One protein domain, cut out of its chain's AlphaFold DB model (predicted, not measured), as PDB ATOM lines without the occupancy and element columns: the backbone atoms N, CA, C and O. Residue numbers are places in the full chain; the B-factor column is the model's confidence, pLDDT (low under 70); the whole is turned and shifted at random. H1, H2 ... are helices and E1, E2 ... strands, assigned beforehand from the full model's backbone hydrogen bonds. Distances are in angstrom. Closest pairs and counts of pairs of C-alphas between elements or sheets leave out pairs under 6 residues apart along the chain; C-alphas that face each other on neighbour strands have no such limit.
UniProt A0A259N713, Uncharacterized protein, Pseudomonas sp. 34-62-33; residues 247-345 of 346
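This is residues 247 to 345 of the 346 residues of an uncharacterized protein of Pseudomonas sp. 34-62-33 (UniProt A0A259N713). A twisted four-stranded sheet is covered on one face by two helices, H1 and H2, and the loop of residues 303 to 321 reaches past E3 and E4. The 99 printed residues hold, in order, H1 E1 E2 E3 E4 H2, a mixed class in two layers; the antiparallel sheet runs E1 - E2 - E3 - E4. It is compact, radius of gyration of the C-alphas 12.9 A, spanning 34 by 26 by 22 A.

H1, residues 247 to 262, touches H2, residues 331 to 344, with residues 248 to 255 alone, opposite ways at a shallow tilt of 30 degrees; look at their closest C-alphas, His 248 and Leu 340, 7.1 A. E1, 275 to 277, E2, 288 to 292, E3, 296 to 302, and E4, 322 to 328, form a meander of hairpins, each strand the antiparallel neighbour of the one before: find N 277 and O 290, N 291 and O 298, N 299 and O 325, each 2.9 A and within hydrogen-bond range. H1 is on the sheet, height 10.3 A, across the strands; H2 is on the same face, height 9.4 A. Every O i to N i+4 pair is within range in H1, 9 of 10 in H2.

From C-alpha 247 at (220.951, 236.360, 242.021) H1 runs 22.3 A; H2 runs 20.5 A to C-alpha 344 at (228.533, 228.377, 237.406).

The printed part has no cut. Links H1 to E1 and E3 to E4 are long. Residue 345 has pLDDT under 70.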
ATOM      1  N   ASP A 247     222.009 236.529 243.019       90.06
ATOM      2  CA  ASP A 247     220.951 236.360 242.021       90.06
ATOM      3  C   ASP A 247     220.876 234.898 241.561       90.06
ATOM      4  O   ASP A 247     219.788 234.324 241.487       90.06
ATOM      5  N   HIS A 248     222.030 234.257 241.341       90.25
ATOM      6  CA  HIS A 248     222.114 232.831 241.037       90.25
ATOM      7  C   HIS A 248     221.525 231.981 242.174       90.25
ATOM      8  O   HIS A 248     220.643 231.157 241.938       90.25
ATOM      9  N   GLN A 249     221.944 232.214 243.422       90.75
ATOM     10  CA  GLN A 249     221.426 231.481 244.580       90.75
ATOM     11  C   GLN A 249     219.915 231.698 244.776       90.75
ATOM     12  O   GLN A 249     219.193 230.754 245.105       90.75
ATOM     13  N   ALA A 250     219.422 232.919 244.550       92.94
ATOM     14  CA  ALA A 250     218.002 233.241 244.620       92.94
ATOM     15  C   ALA A 250     217.194 232.517 243.531       92.94
ATOM     16  O   ALA A 250     216.128 231.983 243.834       92.94
ATOM     17  N   ALA A 251     217.711 232.436 242.300       93.69
ATOM     18  CA  ALA A 251     217.076 231.704 241.204       93.69
ATOM     19  C   ALA A 251     217.013 230.193 241.482       93.69
ATOM     20  O   ALA A 251     215.954 229.581 241.346       93.69
ATOM     21  N   VAL A 252     218.112 229.599 241.962       94.12
ATOM     22  CA  VAL A 252     218.145 228.185 242.371       94.12
ATOM     23  C   VAL A 252     217.126 227.909 243.478       94.12
ATOM     24  O   VAL A 252     216.354 226.951 243.395       94.12
ATOM     25  N   LYS A 253     217.078 228.775 244.499       94.56
ATOM     26  CA  LYS A 253     216.109 228.660 245.593       94.56
ATOM     27  C   LYS A 253     214.669 228.799 245.099       94.56
ATOM     28  O   LYS A 253     213.809 228.068 245.572       94.56
ATOM     29  N   HIS A 254     214.398 229.701 244.155       96.00
ATOM     30  CA  HIS A 254     213.058 229.885 243.598       96.00
ATOM     31  C   HIS A 254     212.526 228.597 242.953       96.00
ATOM     32  O   HIS A 254     211.403 228.192 243.245       96.00
ATOM     33  N   ILE A 255     213.341 227.917 242.137       95.38
ATOM     34  CA  ILE A 255     212.955 226.646 241.500       95.38
ATOM     35  C   ILE A 255     212.753 225.551 242.557       95.38
ATOM     36  O   ILE A 255     211.779 224.801 242.497       95.38
ATOM     37  N   ALA A 256     213.640 225.472 243.553       95.69
ATOM     38  CA  ALA A 256     213.494 224.532 244.664       95.69
ATOM     39  C   ALA A 256     212.181 224.753 245.437       95.69
ATOM     40  O   ALA A 256     211.422 223.806 245.630       95.69
ATOM     41  N   ASP A 257     211.887 226.000 245.824       95.81
ATOM     42  CA  ASP A 257     210.654 226.377 246.522       95.81
ATOM     43  C   ASP A 257     209.413 226.043 245.669       95.81
ATOM     44  O   ASP A 257     208.390 225.605 246.201       95.81
ATOM     45  N   GLU A 258     209.481 226.233 244.347       94.50
ATOM     46  CA  GLU A 258     208.398 225.871 243.433       94.50
ATOM     47  C   GLU A 258     208.146 224.362 243.435       94.50
ATOM     48  O   GLU A 258     207.015 223.953 243.696       94.50
ATOM     49  N   ILE A 259     209.187 223.546 243.237       95.75
ATOM     50  CA  ILE A 259     209.076 222.080 243.248       95.75
ATOM     51  C   ILE A 259     208.585 221.582 244.614       95.75
ATOM     52  O   ILE A 259     207.741 220.691 244.670       95.75
ATOM     53  N   GLN A 260     209.046 222.169 245.720       95.38
ATOM     54  CA  GLN A 260     208.576 221.805 247.060       95.38
ATOM     55  C   GLN A 260     207.101 222.153 247.296       95.38
ATOM     56  O   GLN A 260     206.413 221.453 248.039       95.38
ATOM     57  N   ARG A 261     206.617 223.247 246.697       95.00
ATOM     58  CA  ARG A 261     205.251 223.748 246.890       95.00
ATOM     59  C   ARG A 261     204.228 223.080 245.974       95.00
ATOM     60  O   ARG A 261     203.105 222.854 246.415       95.00
ATOM     61  N   SER A 262     204.564 222.858 244.704       93.62
ATOM     62  CA  SER A 262     203.643 222.319 243.690       93.62
ATOM     63  C   SER A 262     203.890 220.849 243.359       93.62
ATOM     64  O   SER A 262     203.000 220.201 242.808       93.62
ATOM     65  N   GLY A 263     205.076 220.328 243.676       93.50
ATOM     66  CA  GLY A 263     205.454 218.944 243.433       93.50
ATOM     67  C   GLY A 263     204.906 217.975 244.464       93.50
ATOM     68  O   GLY A 263     204.459 218.344 245.550       93.50
ATOM     69  N   GLU A 264     204.960 216.697 244.109       95.06
ATOM     70  CA  GLU A 264     204.576 215.612 245.005       95.06
ATOM     71  C   GLU A 264     205.788 215.050 245.752       95.06
ATOM     72  O   GLU A 264     206.911 215.027 245.240       95.06
ATOM     73  N   VAL A 265     205.536 214.558 246.967       95.19
ATOM     74  CA  VAL A 265     206.479 213.743 247.740       95.19
ATOM     75  C   VAL A 265     206.034 212.291 247.580       95.19
ATOM     76  O   VAL A 265     205.082 211.880 248.247       95.19
ATOM     77  N   PRO A 266     206.637 211.512 246.668       92.69
ATOM     78  CA  PRO A 266     206.188 210.150 246.424       92.69
ATOM     79  C   PRO A 266     206.493 209.250 247.627       92.69
ATOM     80  O   PRO A 266     207.552 209.370 248.248       92.69
ATOM     81  N   GLU A 267     205.566 208.340 247.933       90.31
ATOM     82  CA  GLU A 267     205.727 207.349 249.000       90.31
ATOM     83  C   GLU A 267     206.763 206.279 248.630       90.31
ATOM     84  O   GLU A 267     206.897 205.896 247.465       90.31
ATOM     85  N   GLY A 268     207.458 205.753 249.639       90.69
ATOM     86  CA  GLY A 268     208.492 204.732 249.473       90.69
ATOM     87  C   GLY A 268     209.877 205.308 249.174       90.69
ATOM     88  O   GLY A 268     210.066 206.517 249.102       90.69
ATOM     89  N   VAL A 269     210.863 204.421 249.036       91.81
ATOM     90  CA  VAL A 269     212.250 204.802 248.742       91.81
ATOM     91  C   VAL A 269     212.472 204.782 247.235       91.81
ATOM     92  O   VAL A 269     212.258 203.760 246.586       91.81
ATOM     93  N   HIS A 270     212.936 205.904 246.694       93.50
ATOM     94  CA  HIS A 270     213.184 206.114 245.273       93.50
ATOM     95  C   HIS A 270     214.668 206.317 244.993       93.50
ATOM     96  O   HIS A 270     215.419 206.847 245.815       93.50
ATOM     97  N   GLN A 271     215.072 205.945 243.783       92.81
ATOM     98  CA  GLN A 271     216.368 206.291 243.218       92.81
ATOM     99  C   GLN A 271     216.117 207.100 241.940       92.81
ATOM    100  O   GLN A 271     215.817 206.512 240.906       92.81
ATOM    101  N   PRO A 272     216.148 208.444 242.015       93.12
ATOM    102  CA  PRO A 272     215.891 209.302 240.864       93.12
ATOM    103  C   PRO A 272     216.836 208.983 239.700       93.12
ATOM    104  O   PRO A 272     218.057 209.059 239.840       93.12
ATOM    105  N   GLU A 273     216.262 208.624 238.554       91.25
ATOM    106  CA  GLU A 273     216.996 208.332 237.323       91.25
ATOM    107  C   GLU A 273     217.158 209.613 236.501       91.25
ATOM    108  O   GLU A 273     216.187 210.335 236.274       91.25
ATOM    109  N   GLY A 274     218.382 209.907 236.058       93.88
ATOM    110  CA  GLY A 274     218.676 211.091 235.253       93.88
ATOM    111  C   GLY A 274     220.005 211.757 235.599       93.88
ATOM    112  O   GLY A 274     220.831 211.211 236.333       93.88
ATOM    113  N   SER A 275     220.202 212.960 235.063       95.88
ATOM    114  CA  SER A 275     221.416 213.754 235.277       95.88
ATOM    115  C   SER A 275     221.274 214.658 236.501       95.88
ATOM    116  O   SER A 275     220.250 215.328 236.660       95.88
ATOM    117  N   ARG A 276     222.309 214.694 237.356       94.94
ATOM    118  CA  ARG A 276     222.389 215.593 238.520       94.94
ATOM    119  C   ARG A 276     222.877 216.981 238.108       94.94
ATOM    120  O   ARG A 276     223.860 217.095 237.381       94.94
ATOM    121  N   PHE A 277     222.233 218.018 238.633       95.81
ATOM    122  CA  PHE A 277     222.597 219.419 238.420       95.81
ATOM    123  C   PHE A 277     222.637 220.182 239.743       95.81
ATOM    124  O   PHE A 277     221.894 219.851 240.669       95.81
ATOM    125  N   LEU A 278     223.476 221.227 239.790       93.81
ATOM    126  CA  LEU A 278     223.627 222.131 240.939       93.81
ATOM    127  C   LEU A 278     223.854 221.360 242.248       93.81
ATOM    128  O   LEU A 278     223.173 221.579 243.246       93.81
ATOM    129  N   ASP A 279     224.777 220.403 242.202       93.94
ATOM    130  CA  ASP A 279     225.008 219.473 243.297       93.94
ATOM    131  C   ASP A 279     225.876 220.094 244.390       93.94
ATOM    132  O   ASP A 279     227.073 220.309 244.209       93.94
ATOM    133  N   THR A 280     225.248 220.388 245.524       93.00
ATOM    134  CA  THR A 280     225.910 220.954 246.707       93.00
ATOM    135  C   THR A 280     226.026 219.944 247.846       93.00
ATOM    136  O   THR A 280     226.305 220.331 248.979       93.00
ATOM    137  N   GLN A 281     225.795 218.653 247.569       90.75
ATOM    138  CA  GLN A 281     225.890 217.596 248.569       90.75
ATOM    139  C   GLN A 281     227.282 217.558 249.211       90.75
ATOM    140  O   GLN A 281     228.296 217.446 248.519       90.75
ATOM    141  N   ASP A 282     227.322 217.583 250.542       86.88
ATOM    142  CA  ASP A 282     228.554 217.408 251.307       86.88
ATOM    143  C   ASP A 282     228.593 216.069 252.064       86.88
ATOM    144  O   ASP A 282     227.616 215.316 252.133       86.88
ATOM    145  N   MET A 283     229.761 215.756 252.633       83.00
ATOM    146  CA  MET A 283     229.972 214.539 253.429       83.00
ATOM    147  C   MET A 283     229.304 214.578 254.811       83.00
ATOM    148  O   MET A 283     229.290 213.563 255.500       83.00
ATOM    149  N   TYR A 284     228.782 215.733 255.226       85.12
ATOM    150  CA  TYR A 284     228.204 215.966 256.549       85.12
ATOM    151  C   TYR A 284     226.675 215.868 256.544       85.12
ATOM    152  O   TYR A 284     226.038 216.232 257.526       85.12
ATOM    153  N   GLY A 285     226.082 215.387 255.447       83.00
ATOM    154  CA  GLY A 285     224.637 215.192 255.355       83.00
ATOM    155  C   GLY A 285     223.858 216.438 254.938       83.00
ATOM    156  O   GLY A 285     222.630 216.395 254.967       83.00
ATOM    157  N   HIS A 286     224.532 217.508 254.498       89.38
ATOM    158  CA  HIS A 286     223.901 218.729 253.995       89.38
ATOM    159  C   HIS A 286     223.940 218.798 252.461       89.38
ATOM    160  O   HIS A 286     224.427 217.894 251.770       89.38
ATOM    161  N   GLY A 287     223.391 219.893 251.934       92.94
ATOM    162  CA  GLY A 287     223.339 220.193 250.510       92.94
ATOM    163  C   GLY A 287     222.028 219.791 249.846       92.94
ATOM    164  O   GLY A 287     221.154 219.143 250.427       92.94
ATOM    165  N   SER A 288     221.892 220.209 248.600       95.62
ATOM    166  CA  SER A 288     220.772 219.881 247.730       95.62
ATOM    167  C   SER A 288     221.218 219.795 246.277       95.62
ATOM    168  O   SER A 288     222.310 220.246 245.918       95.62
ATOM    169  N   TRP A 289     220.391 219.161 245.454       96.81
ATOM    170  CA  TRP A 289     220.630 219.020 244.023       96.81
ATOM    171  C   TRP A 289     219.324 218.772 243.273       96.81
ATOM    172  O   TRP A 289     218.296 218.427 243.862       96.81
ATOM    173  N   PHE A 290     219.383 218.913 241.952       97.69
ATOM    174  CA  PHE A 290     218.288 218.555 241.056       97.69
ATOM    175  C   PHE A 290     218.643 217.299 240.266       97.69
ATOM    176  O   PHE A 290     219.810 217.091 239.930       97.69
ATOM    177  N   VAL A 291     217.647 216.474 239.943       97.56
ATOM    178  CA  VAL A 291     217.790 215.358 238.993       97.56
ATOM    179  C   VAL A 291     216.765 215.525 237.886       97.56
ATOM    180  O   VAL A 291     215.566 215.560 238.156       97.56
ATOM    181  N   ILE A 292     217.235 215.624 236.644       97.44
ATOM    182  CA  ILE A 292     216.374 215.709 235.460       97.44
ATOM    183  C   ILE A 292     216.377 214.340 234.777       97.44
ATOM    184  O   ILE A 292     217.398 213.934 234.215       97.44
ATOM    185  N   GLY A 293     215.246 213.637 234.853       95.25
ATOM    186  CA  GLY A 293     214.984 212.373 234.158       95.25
ATOM    187  C   GLY A 293     213.986 212.535 233.010       95.25
ATOM    188  O   GLY A 293     213.474 213.626 232.771       95.25
ATOM    189  N   GLU A 294     213.669 211.439 232.312       92.69
ATOM    190  CA  GLU A 294     212.764 211.467 231.145       92.69
ATOM    191  C   GLU A 294     211.315 211.829 231.507       92.69
ATOM    192  O   GLU A 294     210.637 212.526 230.756       92.69
ATOM    193  N   ALA A 295     210.833 211.358 232.661       94.06
ATOM    194  CA  ALA A 295     209.450 211.557 233.100       94.06
ATOM    195  C   ALA A 295     209.304 212.559 234.254       94.06
ATOM    196  O   ALA A 295     208.224 213.119 234.439       94.06
ATOM    197  N   TRP A 296     210.366 212.785 235.032       96.69
ATOM    198  CA  TRP A 296     210.306 213.531 236.289       96.69
ATOM    199  C   TRP A 296     211.509 214.454 236.463       96.69
ATOM    200  O   TRP A 296     212.640 214.086 236.145       96.69
ATOM    201  N   ILE A 297     211.261 215.622 237.050       97.12
ATOM    202  CA  ILE A 297     212.286 216.526 237.576       97.12
ATOM    203  C   ILE A 297     212.197 216.480 239.095       97.12
ATOM    204  O   ILE A 297     211.132 216.724 239.661       97.12
ATOM    205  N   TRP A 298     213.314 216.176 239.746       97.81
ATOM    206  CA  TRP A 298     213.419 216.095 241.195       97.81
ATOM    207  C   TRP A 298     214.203 217.273 241.755       97.81
ATOM    208  O   TRP A 298     215.255 217.619 241.221       97.81
ATOM    209  N   TYR A 299     213.735 217.810 242.878       97.81
ATOM    210  CA  TYR A 299     214.561 218.556 243.821       97.81
ATOM    211  C   TYR A 299     214.801 217.684 245.047       97.81
ATOM    212  O   TYR A 299     213.855 217.136 245.618       97.81
ATOM    213  N   ILE A 300     216.064 217.531 245.433       96.94
ATOM    214  CA  ILE A 300     216.472 216.640 246.512       96.94
ATOM    215  C   ILE A 300     217.250 217.450 247.534       96.94
ATOM    216  O   ILE A 300     218.243 218.098 247.210       96.94
ATOM    217  N   GLN A 301     216.789 217.396 248.778       95.88
ATOM    218  CA  GLN A 301     217.438 218.001 249.926       95.88
ATOM    219  C   GLN A 301     218.024 216.891 250.791       95.88
ATOM    220  O   GLN A 301     217.295 216.010 251.255       95.88
ATOM    221  N   ASN A 302     219.340 216.927 250.998       94.00
ATOM    222  CA  ASN A 302     220.001 215.977 251.881       94.00
ATOM    223  C   ASN A 302     219.449 216.136 253.307       94.00
ATOM    224  O   ASN A 302     219.236 217.258 253.767       94.00
ATOM    225  N   ASN A 303     219.180 215.015 253.967       92.44
ATOM    226  CA  ASN A 303     218.584 214.961 255.304       92.44
ATOM    227  C   ASN A 303     219.230 213.799 256.062       92.44
ATOM    228  O   ASN A 303     218.577 212.829 256.461       92.44
ATOM    229  N   GLY A 304     220.561 213.842 256.099       88.44
ATOM    230  CA  GLY A 304     221.400 212.790 256.654       88.44
ATOM    231  C   GLY A 304     222.334 213.277 257.750       88.44
ATOM    232  O   GLY A 304     223.312 212.590 258.030       88.44
ATOM    233  N   SER A 305     222.066 214.450 258.326       88.50
ATOM    234  CA  SER A 305     222.819 214.973 259.459       88.50
ATOM    235  C   SER A 305     222.384 214.280 260.752       88.50
ATOM    236  O   SER A 305     221.280 213.730 260.864       88.50
ATOM    237  N   ASP A 306     223.269 214.289 261.745       85.38
ATOM    238  CA  ASP A 306     222.977 213.715 263.055       85.38
ATOM    239  C   ASP A 306     221.856 214.511 263.742       85.38
ATOM    240  O   ASP A 306     221.969 215.716 263.969       85.38
ATOM    241  N   GLY A 307     220.780 213.818 264.120       85.12
ATOM    242  CA  GLY A 307     219.604 214.420 264.756       85.12
ATOM    243  C   GLY A 307     218.454 214.757 263.803       85.12
ATOM    244  O   GLY A 307     217.397 215.169 264.283       85.12
ATOM    245  N   ASP A 308     218.621 214.538 262.495       88.50
ATOM    246  CA  ASP A 308     217.538 214.675 261.519       88.50
ATOM    247  C   ASP A 308     216.481 213.566 261.659       88.50
ATOM    248  O   ASP A 308     216.759 212.431 262.060       88.50
ATOM    249  N   ASP A 309     215.242 213.880 261.276       90.00
ATOM    250  CA  ASP A 309     214.165 212.892 261.197       90.00
ATOM    251  C   ASP A 309     214.244 212.116 259.877       90.00
ATOM    252  O   ASP A 309     213.649 212.491 258.860       90.00
ATOM    253  N   TRP A 310     214.987 211.010 259.896       90.81
ATOM    254  CA  TRP A 310     215.178 210.149 258.727       90.81
ATOM    255  C   TRP A 310     213.911 209.396 258.299       90.81
ATOM    256  O   TRP A 310     213.887 208.842 257.201       90.81
ATOM    257  N   SER A 311     212.833 209.394 259.100       89.69
ATOM    258  CA  SER A 311     211.555 208.788 258.688       89.69
ATOM    259  C   SER A 311     210.916 209.507 257.494       89.69
ATOM    260  O   SER A 311     210.078 208.937 256.796       89.69
ATOM    261  N   ARG A 312     211.347 210.747 257.231       90.94
ATOM    262  CA  ARG A 312     210.902 211.576 256.107       90.94
ATOM    263  C   ARG A 312     211.648 211.293 254.802       90.94
ATOM    264  O   ARG A 312     211.270 211.849 253.771       90.94
ATOM    265  N   ASN A 313     212.697 210.472 254.834       94.81
ATOM    266  CA  ASN A 313     213.531 210.211 253.667       94.81
ATOM    267  C   ASN A 313     212.808 209.284 252.686       94.81
ATOM    268  O   ASN A 313     212.449 208.156 253.016       94.81
ATOM    269  N   ASN A 314     212.635 209.757 251.455       94.81
ATOM    270  CA  ASN A 314     212.045 209.004 250.346       94.81
ATOM    271  C   ASN A 314     213.016 208.854 249.164       94.81
ATOM    272  O   ASN A 314     212.663 208.254 248.153       94.81
ATOM    273  N   VAL A 315     214.244 209.367 249.274       95.19
ATOM    274  CA  VAL A 315     215.303 209.194 248.276       95.19
ATOM    275  C   VAL A 315     216.490 208.476 248.901       95.19
ATOM    276  O   VAL A 315     217.024 208.906 249.927       95.19
ATOM    277  N   SER A 316     216.926 207.386 248.266       91.19
ATOM    278  CA  SER A 316     218.134 206.674 248.677       91.19
ATOM    279  C   SER A 316     219.367 207.488 248.306       91.19
ATOM    280  O   SER A 316     219.598 207.805 247.140       91.19
ATOM    281  N   THR A 317     220.204 207.767 249.298       86.38
ATOM    282  CA  THR A 317     221.562 208.284 249.102       86.38
ATOM    283  C   THR A 317     222.557 207.220 249.567       86.38
ATOM    284  O   THR A 317     222.160 206.210 250.141       86.38
ATOM    285  N   GLY A 318     223.858 207.405 249.333       79.25
ATOM    286  CA  GLY A 318     224.881 206.503 249.889       79.25
ATOM    287  C   GLY A 318     224.978 206.515 251.427       79.25
ATOM    288  O   GLY A 318     225.831 205.819 251.969       79.25
ATOM    289  N   GLY A 319     224.144 207.310 252.116       82.50
ATOM    290  CA  GLY A 319     224.066 207.451 253.574       82.50
ATOM    291  C   GLY A 319     222.630 207.299 254.098       82.50
ATOM    292  O   GLY A 319     221.889 206.436 253.638       82.50
ATOM    293  N   ALA A 320     222.225 208.139 255.059       86.25
ATOM    294  CA  ALA A 320     220.922 208.048 255.741       86.25
ATOM    295  C   ALA A 320     219.690 208.360 254.858       86.25
ATOM    296  O   ALA A 320     218.555 208.140 255.283       86.25
ATOM    297  N   GLY A 321     219.895 208.840 253.629       91.06
ATOM    298  CA  GLY A 321     218.838 209.215 252.690       91.06
ATOM    299  C   GLY A 321     218.648 210.726 252.556       91.06
ATOM    300  O   GLY A 321     219.396 211.527 253.113       91.06
ATOM    301  N   ALA A 322     217.668 211.106 251.745       95.19
ATOM    302  CA  ALA A 322     217.300 212.488 251.470       95.19
ATOM    303  C   ALA A 322     215.783 212.615 251.287       95.19
ATOM    304  O   ALA A 322     215.082 211.619 251.072       95.19
ATOM    305  N   ILE A 323     215.289 213.852 251.338       96.31
ATOM    306  CA  ILE A 323     213.896 214.186 251.034       96.31
ATOM    307  C   ILE A 323     213.840 214.708 249.597       96.31
ATOM    308  O   ILE A 323     214.547 215.649 249.236       96.31
ATOM    309  N   GLY A 324     213.014 214.077 248.774       96.44
ATOM    310  CA  GLY A 324     212.818 214.393 247.370       96.44
ATOM    311  C   GLY A 324     211.385 214.816 247.075       96.44
ATOM    312  O   GLY A 324     210.426 214.136 247.452       96.44
ATOM    313  N   TRP A 325     211.267 215.910 246.332       98.00
ATOM    314  CA  TRP A 325     210.034 216.388 245.715       98.00
ATOM    315  C   TRP A 325     210.177 216.271 244.204       98.00
ATOM    316  O   TRP A 325     211.270 216.503 243.678       98.00
ATOM    317  N   ARG A 326     209.096 215.932 243.498       96.81
ATOM    318  CA  ARG A 326     209.134 215.804 242.038       96.81
ATOM    319  C   ARG A 326     207.966 216.471 241.328       96.81
ATOM    320  O   ARG A 326     206.847 216.512 241.836       96.81
ATOM    321  N   LEU A 327     208.243 216.921 240.111       96.62
ATOM    322  CA  LEU A 327     207.264 217.373 239.125       96.62
ATOM    323  C   LEU A 327     207.367 216.518 237.859       96.62
ATOM    324  O   LEU A 327     208.464 216.038 237.552       96.62
ATOM    325  N   PRO A 328     206.269 216.340 237.097       96.81
ATOM    326  CA  PRO A 328     206.356 215.804 235.745       96.81
ATOM    327  C   PRO A 328     207.360 216.609 234.922       96.81
ATOM    328  O   PRO A 328     207.488 217.823 235.103       96.81
ATOM    329  N   TYR A 329     208.066 215.935 234.019       96.12
ATOM    330  CA  TYR A 329     209.045 216.594 233.167       96.12
ATOM    331  C   TYR A 329     208.419 217.779 232.418       96.12
ATOM    332  O   TYR A 329     207.353 217.673 231.809       96.12
ATOM    333  N   SER A 330     209.121 218.909 232.457       95.75
ATOM    334  CA  SER A 330     208.778 220.139 231.755       95.75
ATOM    335  C   SER A 330     210.040 220.713 231.135       95.75
ATOM    336  O   SER A 330     211.029 220.944 231.833       95.75
ATOM    337  N   GLU A 331     209.997 220.973 229.828       95.06
ATOM    338  CA  GLU A 331     211.119 221.560 229.093       95.06
ATOM    339  C   GLU A 331     211.510 222.935 229.654       95.06
ATOM    340  O   GLU A 331     212.694 223.249 229.726       95.06
ATOM    341  N   ALA A 332     210.535 223.717 230.135       93.88
ATOM    342  CA  ALA A 332     210.785 225.020 230.749       93.88
ATOM    343  C   ALA A 332     211.635 224.896 232.025       93.88
ATOM    344  O   ALA A 332     212.714 225.478 232.109       93.88
ATOM    345  N   VAL A 333     211.197 224.072 232.984       93.75
ATOM    346  CA  VAL A 333     211.894 223.904 234.272       93.75
ATOM    347  C   VAL A 333     213.258 223.236 234.074       93.75
ATOM    348  O   VAL A 333     214.252 223.657 234.664       93.75
ATOM    349  N   ALA A 334     213.337 222.220 233.209       95.19
ATOM    350  CA  ALA A 334     214.602 221.567 232.882       95.19
ATOM    351  C   ALA A 334     215.590 222.547 232.225       95.19
ATOM    352  O   ALA A 334     216.766 222.577 232.593       95.19
ATOM    353  N   GLY A 335     215.110 223.368 231.286       94.94
ATOM    354  CA  GLY A 335     215.895 224.403 230.618       94.94
ATOM    355  C   GLY A 335     216.468 225.427 231.595       94.94
ATOM    356  O   GLY A 335     217.658 225.735 231.522       94.94
ATOM    357  N   GLU A 336     215.661 225.904 232.546       95.00
ATOM    358  CA  GLU A 336     216.099 226.850 233.579       95.00
ATOM    359  C   GLU A 336     217.198 226.267 234.480       95.00
ATOM    360  O   GLU A 336     218.237 226.900 234.679       95.00
ATOM    361  N   ILE A 337     217.022 225.033 234.966       95.25
ATOM    362  CA  ILE A 337     218.023 224.347 235.802       95.25
ATOM    363  C   ILE A 337     219.343 224.166 235.036       95.25
ATOM    364  O   ILE A 337     220.417 224.444 235.572       95.25
ATOM    365  N   MET A 338     219.284 223.725 233.775       95.06
ATOM    366  CA  MET A 338     220.475 223.528 232.940       95.06
ATOM    367  C   MET A 338     221.191 224.847 232.619       95.06
ATOM    368  O   MET A 338     222.426 224.895 232.612       95.06
ATOM    369  N   ALA A 339     220.436 225.923 232.380       93.25
ATOM    370  CA  ALA A 339     220.990 227.253 232.151       93.25
ATOM    371  C   ALA A 339     221.740 227.761 233.394       93.25
ATOM    372  O   ALA A 339     222.886 228.198 233.280       93.25
ATOM    373  N   LEU A 340     221.143 227.619 234.583       93.50
ATOM    374  CA  LEU A 340     221.783 227.967 235.855       93.50
ATOM    375  C   LEU A 340     223.024 227.104 236.127       93.50
ATOM    376  O   LEU A 340     224.058 227.621 236.537       93.50
ATOM    377  N   ALA A 341     222.977 225.799 235.859       91.44
ATOM    378  CA  ALA A 341     224.143 224.932 236.040       91.44
ATOM    379  C   ALA A 341     225.320 225.318 235.123       91.44
ATOM    380  O   ALA A 341     226.482 225.209 235.513       91.44
ATOM    381  N   SER A 342     225.028 225.804 233.915       88.50
ATOM    382  CA  SER A 342     226.051 226.239 232.959       88.50
ATOM    383  C   SER A 342     226.691 227.574 233.354       88.50
ATOM    384  O   SER A 342     227.879 227.778 233.099       88.50
ATOM    385  N   SER A 343     225.943 228.461 234.028       83.25
ATOM    386  CA  SER A 343     226.440 229.776 234.463       83.25
ATOM    387  C   SER A 343     227.472 229.712 235.593       83.25
ATOM    388  O   SER A 343     228.170 230.687 235.820       83.25
ATOM    389  N   VAL A 344     227.560 228.590 236.313       71.19
ATOM    390  CA  VAL A 344     228.533 228.377 237.406       71.19
ATOM    391  C   VAL A 344     229.888 227.887 236.880       71.19
ATOM    392  O   VAL A 344     230.910 228.078 237.530       71.19
ATOM    393  N   ASN A 345     229.901 227.262 235.699       57.53
ATOM    394  CA  ASN A 345     231.094 226.665 235.088       57.53
ATOM    395  C   ASN A 345     231.797 227.588 234.072       57.53
ATOM    396  O   ASN A 345     232.748 227.152 233.421       57.53
TER     397      ASN A 345